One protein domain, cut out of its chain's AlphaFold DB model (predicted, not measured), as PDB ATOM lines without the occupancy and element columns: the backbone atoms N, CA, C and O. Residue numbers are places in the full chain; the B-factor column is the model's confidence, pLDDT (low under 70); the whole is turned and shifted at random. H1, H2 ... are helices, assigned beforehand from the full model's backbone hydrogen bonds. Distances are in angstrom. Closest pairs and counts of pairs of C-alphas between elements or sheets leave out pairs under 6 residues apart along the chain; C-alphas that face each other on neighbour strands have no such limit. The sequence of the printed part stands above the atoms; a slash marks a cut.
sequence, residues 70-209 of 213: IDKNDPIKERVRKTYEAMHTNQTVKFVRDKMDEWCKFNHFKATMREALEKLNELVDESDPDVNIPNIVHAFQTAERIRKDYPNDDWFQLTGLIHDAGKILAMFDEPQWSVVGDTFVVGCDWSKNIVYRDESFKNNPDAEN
ATOM      1  N   ILE A  70     228.225 226.251 366.376       85.31
ATOM      2  CA  ILE A  70     227.497 225.224 365.630       85.31
ATOM      3  C   ILE A  70     228.499 224.219 365.059       85.31
ATOM      4  O   ILE A  70     229.263 224.542 364.150       85.31
ATOM      5  N   ASP A  71     228.440 222.982 365.549       87.88
ATOM      6  CA  ASP A  71     229.114 221.829 364.955       87.88
ATOM      7  C   ASP A  71     228.123 220.669 364.834       87.88
ATOM      8  O   ASP A  71     227.700 220.084 365.827       87.88
ATOM      9  N   LYS A  72     227.750 220.336 363.597       81.56
ATOM     10  CA  LYS A  72     226.777 219.270 363.305       81.56
ATOM     11  C   LYS A  72     227.335 217.865 363.540       81.56
ATOM     12  O   LYS A  72     226.561 216.911 363.547       81.56
ATOM     13  N   ASN A  73     228.654 217.727 363.678       89.00
ATOM     14  CA  ASN A  73     229.301 216.445 363.941       89.00
ATOM     15  C   ASN A  73     229.457 216.175 365.444       89.00
ATOM     16  O   ASN A  73     229.738 215.038 365.821       89.00
ATOM     17  N   ASP A  74     229.264 217.189 366.292       90.06
ATOM     18  CA  ASP A  74     229.261 217.042 367.742       90.06
ATOM     19  C   ASP A  74     227.827 216.741 368.227       90.06
ATOM     20  O   ASP A  74     226.938 217.596 368.130       90.06
ATOM     21  N   PRO A  75     227.564 215.530 368.754       90.00
ATOM     22  CA  PRO A  75     226.224 215.136 369.173       90.00
ATOM     23  C   PRO A  75     225.688 215.964 370.349       90.00
ATOM     24  O   PRO A  75     224.472 216.124 370.454       90.00
ATOM     25  N   ILE A  76     226.554 216.499 371.219       88.81
ATOM     26  CA  ILE A  76     226.139 217.341 372.350       88.81
ATOM     27  C   ILE A  76     225.725 218.710 371.824       88.81
ATOM     28  O   ILE A  76     224.631 219.178 372.137       88.81
ATOM     29  N   LYS A  77     226.545 219.327 370.968       90.81
ATOM     30  CA  LYS A  77     226.211 220.631 370.374       90.81
ATOM     31  C   LYS A  77     224.943 220.563 369.532       90.81
ATOM     32  O   LYS A  77     224.102 221.454 369.623       90.81
ATOM     33  N   GLU A  78     224.752 219.488 368.770       93.06
ATOM     34  CA  GLU A  78     223.530 219.310 367.983       93.06
ATOM     35  C   GLU A  78     222.293 219.074 368.866       93.06
ATOM     36  O   GLU A  78     221.220 219.595 368.555       93.06
ATOM     37  N   ARG A  79     222.423 218.338 369.978       93.94
ATOM     38  CA  ARG A  79     221.358 218.186 370.985       93.94
ATOM     39  C   ARG A  79     220.960 219.544 371.563       93.94
ATOM     40  O   ARG A  79     219.796 219.915 371.462       93.94
ATOM     41  N   VAL A  80     221.934 220.307 372.063       94.50
ATOM     42  CA  VAL A  80     221.726 221.647 372.634       94.50
ATOM     43  C   VAL A  80     221.049 222.571 371.621       94.50
ATOM     44  O   VAL A  80     220.036 223.202 371.928       94.50
ATOM     45  N   ARG A  81     221.547 222.600 370.379       94.31
ATOM     46  CA  ARG A  81     220.974 223.406 369.294       94.31
ATOM     47  C   ARG A  81     219.510 223.050 369.026       94.31
ATOM     48  O   ARG A  81     218.689 223.955 368.901       94.31
ATOM     49  N   LYS A  82     219.169 221.758 368.963       95.69
ATOM     50  CA  LYS A  82     217.782 221.294 368.773       95.69
ATOM     51  C   LYS A  82     216.879 221.669 369.942       95.69
ATOM     52  O   LYS A  82     215.745 222.078 369.706       95.69
ATOM     53  N   THR A  83     217.372 221.565 371.175       96.81
ATOM     54  CA  THR A  83     216.619 221.957 372.374       96.81
ATOM     55  C   THR A  83     216.276 223.443 372.336       96.81
ATOM     56  O   THR A  83     215.110 223.799 372.495       96.81
ATOM     57  N   TYR A  84     217.245 224.310 372.026       97.38
ATOM     58  CA  TYR A  84     216.994 225.746 371.873       97.38
ATOM     59  C   TYR A  84     216.125 226.081 370.655       97.38
ATOM     60  O   TYR A  84     215.271 226.955 370.743       97.38
ATOM     61  N   GLU A  85     216.283 225.396 369.522       97.25
ATOM     62  CA  GLU A  85     215.414 225.591 368.352       97.25
ATOM     63  C   GLU A  85     213.950 225.260 368.679       97.25
ATOM     64  O   GLU A  85     213.048 226.042 368.364       97.25
ATOM     65  N   ALA A  86     213.709 224.146 369.375       98.12
ATOM     66  CA  ALA A  86     212.379 223.773 369.842       98.12
ATOM     67  C   ALA A  86     211.841 224.768 370.883       98.12
ATOM     68  O   ALA A  86     210.683 225.174 370.784       98.12
ATOM     69  N   MET A  87     212.677 225.206 371.828       98.38
ATOM     70  CA  MET A  87     212.316 226.214 372.826       98.38
ATOM     71  C   MET A  87     211.881 227.512 372.151       98.38
ATOM     72  O   MET A  87     210.759 227.970 372.345       98.38
ATOM     73  N   HIS A  88     212.744 228.083 371.316       98.31
ATOM     74  CA  HIS A  88     212.507 229.363 370.662       98.31
ATOM     75  C   HIS A  88     211.345 229.312 369.675       98.31
ATOM     76  O   HIS A  88     210.719 230.339 369.460       98.31
ATOM     77  N   THR A  89     211.015 228.144 369.120       98.19
ATOM     78  CA  THR A  89     209.833 227.966 368.264       98.19
ATOM     79  C   THR A  89     208.527 227.950 369.066       98.19
ATOM     80  O   THR A  89     207.533 228.514 368.614       98.19
ATOM     81  N   ASN A  90     208.504 227.302 370.236       98.38
ATOM     82  CA  ASN A  90     207.254 226.958 370.927       98.38
ATOM     83  C   ASN A  90     206.965 227.790 372.189       98.38
ATOM     84  O   ASN A  90     205.808 227.883 372.604       98.38
ATOM     85  N   GLN A  91     207.979 228.421 372.790       98.25
ATOM     86  CA  GLN A  91     207.806 229.343 373.914       98.25
ATOM     87  C   GLN A  91     207.141 230.638 373.423       98.25
ATOM     88  O   GLN A  91     207.784 231.541 372.885       98.25
ATOM     89  N   THR A  92     205.825 230.695 373.600       98.31
ATOM     90  CA  THR A  92     204.954 231.829 373.262       98.31
ATOM     91  C   THR A  92     204.294 232.377 374.521       98.31
ATOM     92  O   THR A  92     204.195 231.679 375.534       98.31
ATOM     93  N   VAL A  93     203.756 233.595 374.462       98.31
ATOM     94  CA  VAL A  93     202.959 234.171 375.560       98.31
ATOM     95  C   VAL A  93     201.814 233.240 375.952       98.31
ATOM     96  O   VAL A  93     201.541 233.057 377.138       98.31
ATOM     97  N   LYS A  94     201.144 232.635 374.961       98.25
ATOM     98  CA  LYS A  94     200.058 231.687 375.216       98.25
ATOM     99  C   LYS A  94     200.577 230.446 375.944       98.25
ATOM    100  O   LYS A  94     200.026 230.098 376.981       98.25
ATOM    101  N   PHE A  95     201.634 229.818 375.427       98.44
ATOM    102  CA  PHE A  95     202.213 228.612 376.020       98.44
ATOM    103  C   PHE A  95     202.640 228.839 377.476       98.44
ATOM    104  O   PHE A  95     202.279 228.054 378.349       98.44
ATOM    105  N   VAL A  96     203.337 229.945 377.759       98.38
ATOM    106  CA  VAL A  96     203.782 230.276 379.122       98.38
ATOM    107  C   VAL A  96     202.589 230.472 380.060       98.38
ATOM    108  O   VAL A  96     202.599 229.939 381.166       98.38
ATOM    109  N   ARG A  97     201.536 231.180 379.626       98.50
ATOM    110  CA  ARG A  97     200.310 231.342 380.427       98.50
ATOM    111  C   ARG A  97     199.638 230.002 380.717       98.50
ATOM    112  O   ARG A  97     199.326 229.736 381.872       98.50
ATOM    113  N   ASP A  98     199.486 229.152 379.701       98.38
ATOM    114  CA  ASP A  98     198.901 227.819 379.869       98.38
ATOM    115  C   ASP A  98     199.714 226.989 380.887       98.38
ATOM    116  O   ASP A  98     199.138 226.350 381.768       98.38
ATOM    117  N   LYS A  99     201.054 227.045 380.823       97.88
ATOM    118  CA  LYS A  99     201.937 226.335 381.761       97.88
ATOM    119  C   LYS A  99     201.888 226.897 383.175       97.88
ATOM    120  O   LYS A  99     201.926 226.122 384.128       97.88
ATOM    121  N   MET A 100     201.761 228.212 383.342       97.88
ATOM    122  CA  MET A 100     201.535 228.810 384.662       97.88
ATOM    123  C   MET A 100     200.201 228.341 385.256       97.88
ATOM    124  O   MET A 100     200.158 227.923 386.413       97.88
ATOM    125  N   ASP A 101     199.129 228.345 384.461       98.06
ATOM    126  CA  ASP A 101     197.804 227.887 384.893       98.06
ATOM    127  C   ASP A 101     197.790 226.394 385.254       98.06
ATOM    128  O   ASP A 101     197.036 225.963 386.134       98.06
ATOM    129  N   GLU A 102     198.604 225.586 384.579       96.56
ATOM    130  CA  GLU A 102     198.822 224.175 384.883       96.56
ATOM    131  C   GLU A 102     199.624 224.010 386.184       96.56
ATOM    132  O   GLU A 102     199.100 223.513 387.185       96.56
ATOM    133  N   TRP A 103     200.871 224.482 386.211       96.81
ATOM    134  CA  TRP A 103     201.864 224.094 387.213       96.81
ATOM    135  C   TRP A 103     201.813 224.889 388.518       96.81
ATOM    136  O   TRP A 103     202.121 224.334 389.578       96.81
ATOM    137  N   CYS A 104     201.339 226.140 388.505       96.69
ATOM    138  CA  CYS A 104     201.233 226.955 389.724       96.69
ATOM    139  C   CYS A 104     200.104 226.506 390.672       96.69
ATOM    140  O   CYS A 104     199.901 227.110 391.725       96.69
ATOM    141  N   LYS A 105     199.381 225.429 390.340       96.69
ATOM    142  CA  LYS A 105     198.438 224.753 391.247       96.69
ATOM    143  C   LYS A 105     199.130 223.853 392.275       96.69
ATOM    144  O   LYS A 105     198.500 223.499 393.269       96.69
ATOM    145  N   PHE A 106     200.388 223.465 392.034       95.56
ATOM    146  CA  PHE A 106     201.201 222.621 392.924       95.56
ATOM    147  C   PHE A 106     200.506 221.322 393.386       95.56
ATOM    148  O   PHE A 106     200.644 220.895 394.530       95.56
ATOM    149  N   ASN A 107     199.743 220.685 392.494       95.62
ATOM    150  CA  ASN A 107     198.910 219.512 392.786       95.62
ATOM    151  C   ASN A 107     199.330 218.234 392.029       95.62
ATOM    152  O   ASN A 107     198.635 217.225 392.120       95.62
ATOM    153  N   HIS A 108     200.456 218.262 391.313       92.38
ATOM    154  CA  HIS A 108     200.951 217.145 390.495       92.38
ATOM    155  C   HIS A 108     201.760 216.116 391.294       92.38
ATOM    156  O   HIS A 108     201.832 214.945 390.929       92.38
ATOM    157  N   PHE A 109     202.382 216.546 392.395       91.62
ATOM    158  CA  PHE A 109     203.317 215.724 393.152       91.62
ATOM    159  C   PHE A 109     203.468 216.231 394.584       91.62
ATOM    160  O   PHE A 109     203.411 217.432 394.840       91.62
ATOM    161  N   LYS A 110     203.694 215.309 395.523       95.06
ATOM    162  CA  LYS A 110     204.022 215.626 396.912       95.06
ATOM    163  C   LYS A 110     205.222 214.802 397.340       95.06
ATOM    164  O   LYS A 110     205.143 213.577 397.354       95.06
ATOM    165  N   ALA A 111     206.283 215.488 397.736       94.88
ATOM    166  CA  ALA A 111     207.479 214.874 398.284       94.88
ATOM    167  C   ALA A 111     208.286 215.870 399.113       94.88
ATOM    168  O   ALA A 111     208.050 217.080 399.092       94.88
ATOM    169  N   THR A 112     209.247 215.339 399.850       96.94
ATOM    170  CA  THR A 112     210.324 216.106 400.467       96.94
ATOM    171  C   THR A 112     211.296 216.621 399.404       96.94
ATOM    172  O   THR A 112     211.399 216.074 398.306       96.94
ATOM    173  N   MET A 113     212.072 217.654 399.746       95.19
ATOM    174  CA  MET A 113     213.102 218.178 398.843       95.19
ATOM    175  C   MET A 113     214.146 217.113 398.483       95.19
ATOM    176  O   MET A 113     214.596 217.044 397.346       95.19
ATOM    177  N   ARG A 114     214.494 216.233 399.429       93.94
ATOM    178  CA  ARG A 114     215.429 215.132 399.182       93.94
ATOM    179  C   ARG A 114     214.906 214.164 398.119       93.94
ATOM    180  O   ARG A 114     215.640 213.846 397.197       93.94
ATOM    181  N   GLU A 115     213.653 213.737 398.229       94.75
ATOM    182  CA  GLU A 115     213.023 212.851 397.238       94.75
ATOM    183  C   GLU A 115     212.920 213.526 395.859       94.75
ATOM    184  O   GLU A 115     213.109 212.873 394.834       94.75
ATOM    185  N   ALA A 116     212.657 214.839 395.817       93.75
ATOM    186  CA  ALA A 116     212.669 215.604 394.569       93.75
ATOM    187  C   ALA A 116     214.072 215.641 393.934       93.75
ATOM    188  O   ALA A 116     214.205 215.394 392.738       93.75
ATOM    189  N   LEU A 117     215.120 215.874 394.731       93.06
ATOM    190  CA  LEU A 117     216.511 215.832 394.270       93.06
ATOM    191  C   LEU A 117     216.923 214.426 393.816       93.06
ATOM    192  O   LEU A 117     217.578 214.286 392.791       93.06
ATOM    193  N   GLU A 118     216.509 213.379 394.532       92.50
ATOM    194  CA  GLU A 118     216.791 211.987 394.163       92.50
ATOM    195  C   GLU A 118     216.163 211.611 392.812       92.50
ATOM    196  O   GLU A 118     216.780 210.862 392.056       92.50
ATOM    197  N   LYS A 119     215.007 212.182 392.446       90.62
ATOM    198  CA  LYS A 119     214.428 212.025 391.098       90.62
ATOM    199  C   LYS A 119     215.281 212.658 389.996       90.62
ATOM    200  O   LYS A 119     215.290 212.158 388.877       90.62
ATOM    201  N   LEU A 120     216.056 213.701 390.300       90.56
ATOM    202  CA  LEU A 120     216.981 214.312 389.338       90.56
ATOM    203  C   LEU A 120     218.203 213.432 389.015       90.56
ATOM    204  O   LEU A 120     218.999 213.806 388.154       90.56
ATOM    205  N   ASN A 121     218.359 212.262 389.653       87.62
ATOM    206  CA  ASN A 121     219.331 211.251 389.217       87.62
ATOM    207  C   ASN A 121     219.068 210.760 387.784       87.62
ATOM    208  O   ASN A 121     219.996 210.340 387.099       87.62
ATOM    209  N   GLU A 122     217.810 210.791 387.345       85.56
ATOM    210  CA  GLU A 122     217.393 210.271 386.040       85.56
ATOM    211  C   GLU A 122     217.446 211.343 384.940       85.56
ATOM    212  O   GLU A 122     217.268 211.030 383.766       85.56
ATOM    213  N   LEU A 123     217.722 212.606 385.300       87.81
ATOM    214  CA  LEU A 123     217.751 213.722 384.361       87.81
ATOM    215  C   LEU A 123     219.176 214.072 383.934       87.81
ATOM    216  O   LEU A 123     220.016 214.430 384.764       87.81
ATOM    217  N   VAL A 124     219.393 214.076 382.622       87.00
ATOM    218  CA  VAL A 124     220.514 214.767 381.978       87.00
ATOM    219  C   VAL A 124     219.954 215.987 381.255       87.00
ATOM    220  O   VAL A 124     219.026 215.847 380.459       87.00
ATOM    221  N   ASP A 125     220.513 217.164 381.540       88.12
ATOM    222  CA  ASP A 125     220.100 218.430 380.932       88.12
ATOM    223  C   ASP A 125     220.514 218.480 379.452       88.12
ATOM    224  O   ASP A 125     221.698 218.440 379.109       88.12
ATOM    225  N   GLU A 126     219.531 218.537 378.555       90.75
ATOM    226  CA  GLU A 126     219.777 218.548 377.113       90.75
ATOM    227  C   GLU A 126     220.262 219.900 376.578       90.75
ATOM    228  O   GLU A 126     220.793 219.947 375.466       90.75
ATOM    229  N   SER A 127     220.090 220.978 377.346       89.75
ATOM    230  CA  SER A 127     220.468 222.350 376.980       89.75
ATOM    231  C   SER A 127     221.888 222.733 377.400       89.75
ATOM    232  O   SER A 127     222.425 223.732 376.911       89.75
ATOM    233  N   ASP A 128     222.505 221.934 378.271       86.69
ATOM    234  CA  ASP A 128     223.849 222.175 378.784       86.69
ATOM    235  C   ASP A 128     224.918 221.582 377.832       86.69
ATOM    236  O   ASP A 128     224.900 220.373 377.551       86.69
ATOM    237  N   PRO A 129     225.844 222.406 377.293       83.94
ATOM    238  CA  PRO A 129     226.946 221.938 376.450       83.94
ATOM    239  C   PRO A 129     228.142 221.385 377.248       83.94
ATOM    240  O   PRO A 129     229.024 220.734 376.681       83.94
ATOM    241  N   ASP A 130     228.195 221.646 378.552       80.25
ATOM    242  CA  ASP A 130     229.328 221.359 379.428       80.25
ATOM    243  C   ASP A 130     229.085 220.137 380.322       80.25
ATOM    244  O   ASP A 130     230.042 219.481 380.751       80.25
ATOM    245  N   VAL A 131     227.819 219.806 380.580       73.12
ATOM    246  CA  VAL A 131     227.410 218.797 381.560       73.12
ATOM    247  C   VAL A 131     226.662 217.643 380.882       73.12
ATOM    248  O   VAL A 131     225.674 217.820 380.176       73.12
ATOM    249  N   ASN A 132     227.133 216.415 381.117       81.00
ATOM    250  CA  ASN A 132     226.468 215.181 380.674       81.00
ATOM    251  C   ASN A 132     226.378 214.153 381.814       81.00
ATOM    252  O   ASN A 132     226.623 212.962 381.631       81.00
ATOM    253  N   ILE A 133     226.096 214.648 383.018       82.75
ATOM    254  CA  ILE A 133     225.952 213.868 384.251       82.75
ATOM    255  C   ILE A 133     224.559 214.090 384.851       82.75
ATOM    256  O   ILE A 133     223.901 215.067 384.488       82.75
ATOM    257  N   PRO A 134     224.116 213.230 385.785       85.94
ATOM    258  CA  PRO A 134     222.863 213.436 386.498       85.94
ATOM    259  C   PRO A 134     222.787 214.806 387.184       85.94
ATOM    260  O   PRO A 134     223.721 215.208 387.885       85.94
ATOM    261  N   ASN A 135     221.656 215.500 387.044       87.50
ATOM    262  CA  ASN A 135     221.496 216.879 387.521       87.50
ATOM    263  C   ASN A 135     221.613 217.019 389.053       87.50
ATOM    264  O   ASN A 135     221.972 218.079 389.562       87.50
ATOM    265  N   ILE A 136     221.379 215.950 389.821       88.25
ATOM    266  CA  ILE A 136     221.633 215.963 391.272       88.25
ATOM    267  C   ILE A 136     223.118 216.193 391.607       88.25
ATOM    268  O   ILE A 136     223.433 216.836 392.606       88.25
ATOM    269  N   VAL A 137     224.046 215.704 390.772       87.19
ATOM    270  CA  VAL A 137     225.484 215.903 390.999       87.19
ATOM    271  C   VAL A 137     225.811 217.387 390.866       87.19
ATOM    272  O   VAL A 137     226.500 217.935 391.724       87.19
ATOM    273  N   HIS A 138     225.237 218.051 389.859       88.88
ATOM    274  CA  HIS A 138     225.343 219.496 389.685       88.88
ATOM    275  C   HIS A 138     224.814 220.265 390.909       88.88
ATOM    276  O   HIS A 138     225.485 221.165 391.415       88.88
ATOM    277  N   ALA A 139     223.666 219.859 391.462       91.25
ATOM    278  CA  ALA A 139     223.105 220.477 392.663       91.25
ATOM    279  C   ALA A 139     224.075 220.435 393.862       91.25
ATOM    280  O   ALA A 139     224.317 221.459 394.507       91.25
ATOM    281  N   PHE A 140     224.694 219.278 394.132       92.44
ATOM    282  CA  PHE A 140     225.694 219.159 395.199       92.44
ATOM    283  C   PHE A 140     226.979 219.937 394.902       92.44
ATOM    284  O   PHE A 140     227.537 220.547 395.813       92.44
ATOM    285  N   GLN A 141     227.443 219.970 393.649       90.25
ATOM    286  CA  GLN A 141     228.611 220.769 393.261       90.25
ATOM    287  C   GLN A 141     228.414 222.253 393.559       90.25
ATOM    288  O   GLN A 141     229.297 222.882 394.147       90.25
ATOM    289  N   THR A 142     227.255 222.792 393.181       91.81
ATOM    290  CA  THR A 142     226.898 224.192 393.412       91.81
ATOM    291  C   THR A 142     226.800 224.480 394.910       91.81
ATOM    292  O   THR A 142     227.441 225.413 395.398       91.81
ATOM    293  N   ALA A 143     226.081 223.639 395.662       95.06
ATOM    294  CA  ALA A 143     225.927 223.790 397.108       95.06
ATOM    295  C   ALA A 143     227.269 223.737 397.859       95.06
ATOM    296  O   ALA A 143     227.562 224.613 398.673       95.06
ATOM    297  N   GLU A 144     228.120 222.753 397.557       94.88
ATOM    298  CA  GLU A 144     229.406 222.585 398.238       94.88
ATOM    299  C   GLU A 144     230.412 223.679 397.874       94.88
ATOM    300  O   GLU A 144     231.217 224.090 398.717       94.88
ATOM    301  N   ARG A 145     230.358 224.202 396.642       91.31
ATOM    302  CA  ARG A 145     231.173 225.360 396.268       91.31
ATOM    303  C   ARG A 145     230.755 226.598 397.053       91.31
ATOM    304  O   ARG A 145     231.619 227.278 397.605       91.31
ATOM    305  N   ILE A 146     229.450 226.852 397.152       95.25
ATOM    306  CA  ILE A 146     228.922 227.956 397.959       95.25
ATOM    307  C   ILE A 146     229.304 227.768 399.425       95.25
ATOM    308  O   ILE A 146     229.796 228.707 400.034       95.25
ATOM    309  N   ARG A 147     229.182 226.558 399.982       96.12
ATOM    310  CA  ARG A 147     229.579 226.264 401.369       96.12
ATOM    311  C   ARG A 147     231.046 226.573 401.634       96.12
ATOM    312  O   ARG A 147     231.395 227.036 402.715       96.12
ATOM    313  N   LYS A 148     231.918 226.311 400.662       94.19
ATOM    314  CA  LYS A 148     233.345 226.606 400.784       94.19
ATOM    315  C   LYS A 148     233.643 228.105 400.742       94.19
ATOM    316  O   LYS A 148     234.471 228.566 401.525       94.19
ATOM    317  N   ASP A 149     233.013 228.836 399.827       95.81
ATOM    318  CA  ASP A 149     233.283 230.264 399.620       95.81
ATOM    319  C   ASP A 149     232.522 231.154 400.624       95.81
ATOM    320  O   ASP A 149     233.020 232.207 401.018       95.81
ATOM    321  N   TYR A 150     231.358 230.692 401.094       96.00
ATOM    322  CA  TYR A 150     230.430 231.372 402.004       96.00
ATOM    323  C   TYR A 150     230.005 230.434 403.157       96.00
ATOM    324  O   TYR A 150     228.845 230.018 403.260       96.00
ATOM    325  N   PRO A 151     230.936 230.068 404.058       96.44
ATOM    326  CA  PRO A 151     230.696 229.044 405.081       96.44
ATOM    327  C   PRO A 151     229.636 229.419 406.121       96.44
ATOM    328  O   PRO A 151     229.053 228.526 406.730       96.44
ATOM    329  N   ASN A 152     229.374 230.715 406.316       97.44
ATOM    330  CA  ASN A 152     228.404 231.210 407.294       97.44
ATOM    331  C   ASN A 152     227.005 231.463 406.699       97.44
ATOM    332  O   ASN A 152     226.084 231.750 407.457       97.44
ATOM    333  N   ASP A 153     226.842 231.344 405.377       97.75
ATOM    334  CA  ASP A 153     225.582 231.625 404.679       97.75
ATOM    335  C   ASP A 153     224.865 230.312 404.331       97.75
ATOM    336  O   ASP A 153     224.816 229.876 403.178       97.75
ATOM    337  N   ASP A 154     224.314 229.653 405.348       97.06
ATOM    338  CA  ASP A 154     223.603 228.372 405.227       97.06
ATOM    339  C   ASP A 154     222.440 228.408 404.216       97.06
ATOM    340  O   ASP A 154     222.271 227.494 403.403       97.06
ATOM    341  N   TRP A 155     221.682 229.501 404.188       98.12
ATOM    342  CA  TRP A 155     220.616 229.744 403.218       98.12
ATOM    343  C   TRP A 155     221.133 229.769 401.774       98.12
ATOM    344  O   TRP A 155     220.418 229.351 400.858       98.12
ATOM    345  N   PHE A 156     222.368 230.225 401.549       98.19
ATOM    346  CA  PHE A 156     222.939 230.308 400.209       98.19
ATOM    347  C   PHE A 156     223.421 228.932 399.743       98.19
ATOM    348  O   PHE A 156     223.215 228.552 398.591       98.19
ATOM    349  N   GLN A 157     223.962 228.134 400.664       97.50
ATOM    350  CA  GLN A 157     224.309 226.731 400.427       97.50
ATOM    351  C   GLN A 157     223.068 225.930 400.022       97.50
ATOM    352  O   GLN A 157     223.076 225.226 399.010       97.50
ATOM    353  N   LEU A 158     221.973 226.100 400.774       97.56
ATOM    354  CA  LEU A 158     220.688 225.482 400.458       97.56
ATOM    355  C   LEU A 158     220.141 225.977 399.116       97.56
ATOM    356  O   LEU A 158     219.662 225.166 398.331       97.56
ATOM    357  N   THR A 159     220.243 227.280 398.834       97.81
ATOM    358  CA  THR A 159     219.843 227.854 397.537       97.81
ATOM    359  C   THR A 159     220.562 227.146 396.390       97.81
ATOM    360  O   THR A 159     219.907 226.704 395.451       97.81
ATOM    361  N   GLY A 160     221.880 226.950 396.499       96.38
ATOM    362  CA  GLY A 160     222.661 226.185 395.527       96.38
ATOM    363  C   GLY A 160     222.183 224.745 395.349       96.38
ATOM    364  O   GLY A 160     222.145 224.246 394.227       96.38
ATOM    365  N   LEU A 161     221.764 224.091 396.432       96.44
ATOM    366  CA  LEU A 161     221.262 222.719 396.385       96.44
ATOM    367  C   LEU A 161     219.903 222.613 395.678       96.44
ATOM    368  O   LEU A 161     219.655 221.637 394.980       96.44
ATOM    369  N   ILE A 162     219.013 223.590 395.861       96.75
ATOM    370  CA  ILE A 162     217.621 223.493 395.389       96.75
ATOM    371  C   ILE A 162     217.329 224.293 394.116       96.75
ATOM    372  O   ILE A 162     216.210 224.201 393.616       96.75
ATOM    373  N   HIS A 163     218.285 225.075 393.598       95.94
ATOM    374  CA  HIS A 163     218.038 226.016 392.494       95.94
ATOM    375  C   HIS A 163     217.417 225.350 391.255       95.94
ATOM    376  O   HIS A 163     216.509 225.906 390.646       95.94
ATOM    377  N   ASP A 164     217.849 224.127 390.951       95.69
ATOM    378  CA  ASP A 164     217.416 223.345 389.794       95.69
ATOM    379  C   ASP A 164     216.326 222.309 390.120       95.69
ATOM    380  O   ASP A 164     215.955 221.498 389.269       95.69
ATOM    381  N   ALA A 165     215.763 222.315 391.335       95.25
ATOM    382  CA  ALA A 165     214.732 221.351 391.737       95.25
ATOM    383  C   ALA A 165     213.481 221.398 390.833       95.25
ATOM    384  O   ALA A 165     212.789 220.392 390.678       95.25
ATOM    385  N   GLY A 166     213.222 222.542 390.188       95.25
ATOM    386  CA  GLY A 166     212.148 222.710 389.206       95.25
ATOM    387  C   GLY A 166     212.295 221.830 387.961       95.25
ATOM    388  O   GLY A 166     211.294 221.519 387.321       95.25
ATOM    389  N   LYS A 167     213.498 221.325 387.658       95.69
ATOM    390  CA  LYS A 167     213.714 220.416 386.524       95.69
ATOM    391  C   LYS A 167     212.990 219.074 386.661       95.69
ATOM    392  O   LYS A 167     212.871 218.333 385.688       95.69
ATOM    393  N   ILE A 168     212.429 218.785 387.839       94.56
ATOM    394  CA  ILE A 168     211.528 217.650 388.054       94.56
ATOM    395  C   ILE A 168     210.327 217.652 387.097       94.56
ATOM    396  O   ILE A 168     209.769 216.590 386.851       94.56
ATOM    397  N   LEU A 169     209.954 218.802 386.520       95.06
ATOM    398  CA  LEU A 169     208.923 218.897 385.481       95.06
ATOM    399  C   LEU A 169     209.186 217.950 384.298       95.06
ATOM    400  O   LEU A 169     208.247 217.346 383.789       95.06
ATOM    401  N   ALA A 170     210.453 217.715 383.939       93.44
ATOM    402  CA  ALA A 170     210.827 216.769 382.883       93.44
ATOM    403  C   ALA A 170     210.459 215.303 383.206       93.44
ATOM    404  O   ALA A 170     210.419 214.467 382.310       93.44
ATOM    405  N   MET A 171     210.163 214.983 384.472       90.56
ATOM    406  CA  MET A 171     209.679 213.662 384.906       90.56
ATOM    407  C   MET A 171     208.163 213.488 384.733       90.56
ATOM    408  O   MET A 171     207.637 212.412 385.010       90.56
ATOM    409  N   PHE A 172     207.457 214.542 384.321       91.94
ATOM    410  CA  PHE A 172     206.008 214.569 384.118       91.94
ATOM    411  C   PHE A 172     205.657 214.823 382.647       91.94
ATOM    412  O   PHE A 172     204.740 215.580 382.345       91.94
ATOM    413  N   ASP A 173     206.416 214.203 381.742       89.19
ATOM    414  CA  ASP A 173     206.233 214.271 380.287       89.19
ATOM    415  C   ASP A 173     206.360 215.682 379.672       89.19
ATOM    416  O   ASP A 173     206.055 215.876 378.492       89.19
ATOM    417  N   GLU A 174     206.863 216.668 380.424       96.12
ATOM    418  CA  GLU A 174     207.233 217.959 379.847       96.12
ATOM    419  C   GLU A 174     208.478 217.800 378.973       96.12
ATOM    420  O   GLU A 174     209.497 217.256 379.419       96.12
ATOM    421  N   PRO A 175     208.456 218.302 377.728       96.75
ATOM    422  CA  PRO A 175     209.639 218.265 376.894       96.75
ATOM    423  C   PRO A 175     210.722 219.162 377.502       96.75
ATOM    424  O   PRO A 175     210.432 220.270 377.956       96.75
ATOM    425  N   GLN A 176     211.983 218.728 377.455       96.50
ATOM    426  CA  GLN A 176     213.083 219.448 378.108       96.50
ATOM    427  C   GLN A 176     213.209 220.913 377.661       96.50
ATOM    428  O   GLN A 176     213.492 221.771 378.488       96.50
ATOM    429  N   TRP A 177     212.895 221.242 376.402       97.62
ATOM    430  CA  TRP A 177     212.902 222.633 375.920       97.62
ATOM    431  C   TRP A 177     211.952 223.569 376.690       97.62
ATOM    432  O   TRP A 177     212.105 224.787 376.636       97.62
ATOM    433  N   SER A 178     210.960 223.018 377.396       97.31
ATOM    434  CA  SER A 178     210.028 223.766 378.246       97.31
ATOM    435  C   SER A 178     210.425 223.805 379.728       97.31
ATOM    436  O   SER A 178     209.737 224.443 380.521       97.31
ATOM    437  N   VAL A 179     211.530 223.146 380.096       97.19
ATOM    438  CA  VAL A 179     211.964 222.926 381.485       97.19
ATOM    439  C   VAL A 179     213.370 223.467 381.760       97.19
ATOM    440  O   VAL A 179     213.598 224.042 382.821       97.19
ATOM    441  N   VAL A 180     214.314 223.264 380.837       95.88
ATOM    442  CA  VAL A 180     215.740 223.607 380.997       95.88
ATOM    443  C   VAL A 180     216.175 224.701 380.021       95.88
ATOM    444  O   VAL A 180     215.444 225.022 379.090       95.88
ATOM    445  N   GLY A 181     217.391 225.221 380.200       94.81
ATOM    446  CA  GLY A 181     218.044 226.162 379.287       94.81
ATOM    447  C   GLY A 181     217.887 227.632 379.661       94.81
ATOM    448  O   GLY A 181     217.193 228.000 380.609       94.81
ATOM    449  N   ASP A 182     218.584 228.485 378.911       95.31
ATOM    450  CA  ASP A 182     218.552 229.930 379.107       95.31
ATOM    451  C   ASP A 182     217.147 230.483 378.838       95.31
ATOM    452  O   ASP A 182     216.532 230.223 377.805       95.31
ATOM    453  N   THR A 183     216.653 231.306 379.759       96.81
ATOM    454  CA  THR A 183     215.330 231.927 379.652       96.81
ATOM    455  C   THR A 183     215.368 233.239 378.873       96.81
ATOM    456  O   THR A 183     216.335 233.999 378.958       96.81
ATOM    457  N   PHE A 184     214.261 233.578 378.215       96.81
ATOM    458  CA  PHE A 184     214.047 234.876 377.576       96.81
ATOM    459  C   PHE A 184     212.630 235.397 377.856       96.81
ATOM    460  O   PHE A 184     211.744 234.650 378.268       96.81
ATOM    461  N   VAL A 185     212.417 236.698 377.656       96.56
ATOM    462  CA  VAL A 185     211.105 237.332 377.855       96.56
ATOM    463  C   VAL A 185     210.219 237.061 376.637       96.56
ATOM    464  O   VAL A 185     210.616 237.350 375.510       96.56
ATOM    465  N   VAL A 186     209.020 236.517 376.861       97.25
ATOM    466  CA  VAL A 186     207.968 236.390 375.837       97.25
ATOM    467  C   VAL A 186     207.094 237.648 375.800       97.25
ATOM    468  O   VAL A 186     206.955 238.341 376.807       97.25
ATOM    469  N   GLY A 187     206.459 237.924 374.659       96.81
ATOM    470  CA  GLY A 187     205.549 239.067 374.509       96.81
ATOM    471  C   GLY A 187     206.239 240.407 374.248       96.81
ATOM    472  O   GLY A 187     205.632 241.455 374.447       96.81
ATOM    473  N   CYS A 188     207.501 240.373 373.826       95.25
ATOM    474  CA  CYS A 188     208.258 241.520 373.339       95.25
ATOM    475  C   CYS A 188     209.266 241.067 372.274       95.25
ATOM    476  O   CYS A 188     209.484 239.864 372.095       95.25
ATOM    477  N   ASP A 189     209.937 242.025 371.630       93.38
ATOM    478  CA  ASP A 189     211.042 241.710 370.730       93.38
ATOM    479  C   ASP A 189     212.199 241.035 371.488       93.38
ATOM    480  O   ASP A 189     212.500 241.322 372.655       93.38
ATOM    481  N   TRP A 190     212.856 240.102 370.809       94.25
ATOM    482  CA  TRP A 190     213.864 239.230 371.391       94.25
ATOM    483  C   TRP A 190     215.253 239.859 371.318       94.25
ATOM    484  O   TRP A 190     215.739 240.207 370.237       94.25
ATOM    485  N   SER A 191     215.943 239.905 372.458       93.94
ATOM    486  CA  SER A 191     217.314 240.416 372.570       93.94
ATOM    487  C   SER A 191     218.306 239.694 371.651       93.94
ATOM    488  O   SER A 191     218.251 238.478 371.473       93.94
ATOM    489  N   LYS A 192     219.291 240.443 371.139       93.81
ATOM    490  CA  LYS A 192     220.400 239.924 370.316       93.81
ATOM    491  C   LYS A 192     221.343 238.982 371.070       93.81
ATOM    492  O   LYS A 192     222.095 238.254 370.439       93.81
ATOM    493  N   ASN A 193     221.308 239.003 372.403       92.88
ATOM    494  CA  ASN A 193     222.180 238.183 373.248       92.88
ATOM    495  C   ASN A 193     221.605 236.789 373.540       92.88
ATOM    496  O   ASN A 193     222.245 236.014 374.244       92.88
ATOM    497  N   ILE A 194     220.397 236.481 373.056       94.69
ATOM    498  CA  ILE A 194     219.802 235.155 373.235       94.69
ATOM    499  C   ILE A 194     220.602 234.139 372.411       94.69
ATOM    500  O   ILE A 194     220.983 234.393 371.265       94.69
ATOM    501  N   VAL A 195     220.862 232.974 372.996       94.06
ATOM    502  CA  VAL A 195     221.578 231.882 372.330       94.06
ATOM    503  C   VAL A 195     220.837 231.487 371.042       94.06
ATOM    504  O   VAL A 195     219.620 231.364 371.031       94.06
ATOM    505  N   TYR A 196     221.554 231.335 369.924       94.25
ATOM    506  CA  TYR A 196     220.989 231.028 368.592       94.25
ATOM    507  C   TYR A 196     219.929 232.007 368.043       94.25
ATOM    508  O   TYR A 196     219.251 231.685 367.063       94.25
ATOM    509  N   ARG A 197     219.826 233.220 368.603       92.88
ATOM    510  CA  ARG A 197     218.812 234.239 368.274       92.88
ATOM    511  C   ARG A 197     218.523 234.434 366.782       92.88
ATOM    512  O   ARG A 197     217.365 234.637 366.413       92.88
ATOM    513  N   ASP A 198     219.551 234.430 365.941       91.19
ATOM    514  CA  ASP A 198     219.423 234.735 364.510       91.19
ATOM    515  C   ASP A 198     218.776 233.596 363.701       91.19
ATOM    516  O   ASP A 198     218.234 233.813 362.614       91.19
ATOM    517  N   GLU A 199     218.808 232.365 364.219       91.56
ATOM    518  CA  GLU A 199     218.389 231.175 363.480       91.56
ATOM    519  C   GLU A 199     217.147 230.500 364.059       91.56
ATOM    520  O   GLU A 199     216.316 230.020 363.287       91.56
ATOM    521  N   SER A 200     216.991 230.487 365.382       95.19
ATOM    522  CA  SER A 200     216.036 229.615 366.079       95.19
ATOM    523  C   SER A 200     214.615 230.168 366.222       95.19
ATOM    524  O   SER A 200     213.693 229.405 366.477       95.19
ATOM    525  N   PHE A 201     214.412 231.480 366.068       96.06
ATOM    526  CA  PHE A 201     213.102 232.128 366.266       96.06
ATOM    527  C   PHE A 201     212.232 232.196 365.004       96.06
ATOM    528  O   PHE A 201     211.092 232.643 365.065       96.06
ATOM    529  N   LYS A 202     212.748 231.746 363.853       94.19
ATOM    530  CA  LYS A 202     212.104 231.902 362.533       94.19
ATOM    531  C   LYS A 202     210.690 231.323 362.455       94.19
ATOM    532  O   LYS A 202     209.890 231.799 361.661       94.19
ATOM    533  N   ASN A 203     210.408 230.301 363.259       96.19
ATOM    534  CA  ASN A 203     209.137 229.583 363.256       96.19
ATOM    535  C   ASN A 203     208.245 229.931 364.458       96.19
ATOM    536  O   ASN A 203     207.204 229.302 364.630       96.19
ATOM    537  N   ASN A 204     208.640 230.891 365.304       97.50
ATOM    538  CA  ASN A 204     207.829 231.286 366.449       97.50
ATOM    539  C   ASN A 204     206.642 232.149 365.981       97.50
ATOM    540  O   ASN A 204     206.867 233.211 365.399       97.50
ATOM    541  N   PRO A 205     205.384 231.751 366.246       96.69
ATOM    542  CA  PRO A 205     204.214 232.503 365.794       96.69
ATOM    543  C   PRO A 205     204.081 233.886 366.454       96.69
ATOM    544  O   PRO A 205     203.485 234.782 365.855       96.69
ATOM    545  N   ASP A 206     204.664 234.102 367.640       97.00
ATOM    546  CA  ASP A 206     204.668 235.414 368.300       97.00
ATOM    547  C   ASP A 206     205.520 236.441 367.532       97.00
ATOM    548  O   ASP A 206     205.295 237.640 367.691       97.00
ATOM    549  N   ALA A 207     206.414 236.001 366.628       93.12
ATOM    550  CA  ALA A 207     207.181 236.884 365.741       93.12
ATOM    551  C   ALA A 207     206.284 237.726 364.827       93.12
ATOM    552  O   ALA A 207     206.703 238.777 364.348       93.12
ATOM    553  N   GLU A 208     205.065 237.262 364.544       92.62
ATOM    554  CA  GLU A 208     204.123 237.946 363.659       92.62
ATOM    555  C   GLU A 208     203.071 238.758 364.415       92.62
ATOM    556  O   GLU A 208     202.329 239.521 363.795       92.62
ATOM    557  N   ASN A 209     203.030 238.664 365.747       93.75
ATOM    558  CA  ASN A 209     202.071 239.413 366.543       93.75
ATOM    559  C   ASN A 209     202.511 240.886 366.685       93.75
ATOM    560  O   ASN A 209     203.547 241.152 367.297       93.75
TER     561      ASN A 209
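AT A GLANCE: This is residues 70 to 209 of the 213 residues of the protein "Inositol oxygenase" of Callosobruchus maculatus (UniProt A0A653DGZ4). Two groups of helices lie toward the two ends of the longest axis, with long loops between them: H3, H4, H5 and H6 make one, built round the helical hairpin of H4 and H5, and H1, H2, H7 and H8 make the other, loosely set. Residues 123 to 134 reach out from H3 toward H1 and fold back to H4, and residues 172 to 196 run from H6 through the middle to H7. The printed part has 140 residues, with eight named helices, H1 to H8 in order, and no named strand; the class is all helix. It is only just compact, close to loose, with a radius of gyration of the C-alphas of 16.8 A, and spans 49 by 39 by 27 A.

IN THESE COORDINATES: H1, residues 75 to 90, begins with C-alpha 75 at (226.224, 215.136, 369.173) and is 22.4 A long. H2 is residues 93 to 103, 15.4 A. H3 is residues 113 to 122, 15.6 A. H4, residues 135 to 149, is 21.6 A long, with C-alpha 135 at (221.496, 216.879, 387.521). H5 is residues 154 to 162, 12.5 A, and H6 residues 165 to 171, 11.5 A. H7 is residues 197 to 200, and H8, residues 205 to 208, ends with C-alpha 208 at (204.123, 237.946, 363.659).

HOW THE PARTS SIT: H1 touches H7 with residues 84 to 89 alone; the closest C-alphas, of Glu 85 and Ser 200, are 4.7 A apart. H8 is close to H1 but not clearly touching, with C-alphas 89 and 205 at 7.6 A. H2 touches no helix and meets H1 only through their link. H3 touches H4, whose residues 135 to 137 alone take part, at a steep tilt of 55 degrees, opposite ways; the closest C-alphas, of Leu 120 and Ile 136, are 5.3 A apart. H3 touches H6 at a steep tilt of 48 degrees, the same way, closest at C-alphas 117 and 165, 6.3 A. H4 and H5 form a hairpin at a shallow tilt of 18 degrees, opposite ways, closest at C-alphas 143 and 160, 4.3 A. H1 is apart from H3, H4, H5 and H6. Every O i to N i+4 pair is within hydrogen-bond range in H1, H2, H4 and H5; in H3 4 of 6 are, and in H6 0 of 3, beside 4 of 4 O i to N i+3 pairs; H7 and H8 are too short for an i+4 pair.

THE WHOLE: The C-alphas farthest apart, of Asn 152 and Glu 208, are 50.4 A apart. The printed part has no cut. The links H3 to H4 and H6 to H7 are long, with 12 and 25 residues. The mean pLDDT of the printed part is 93.7, and no printed residue is under 70.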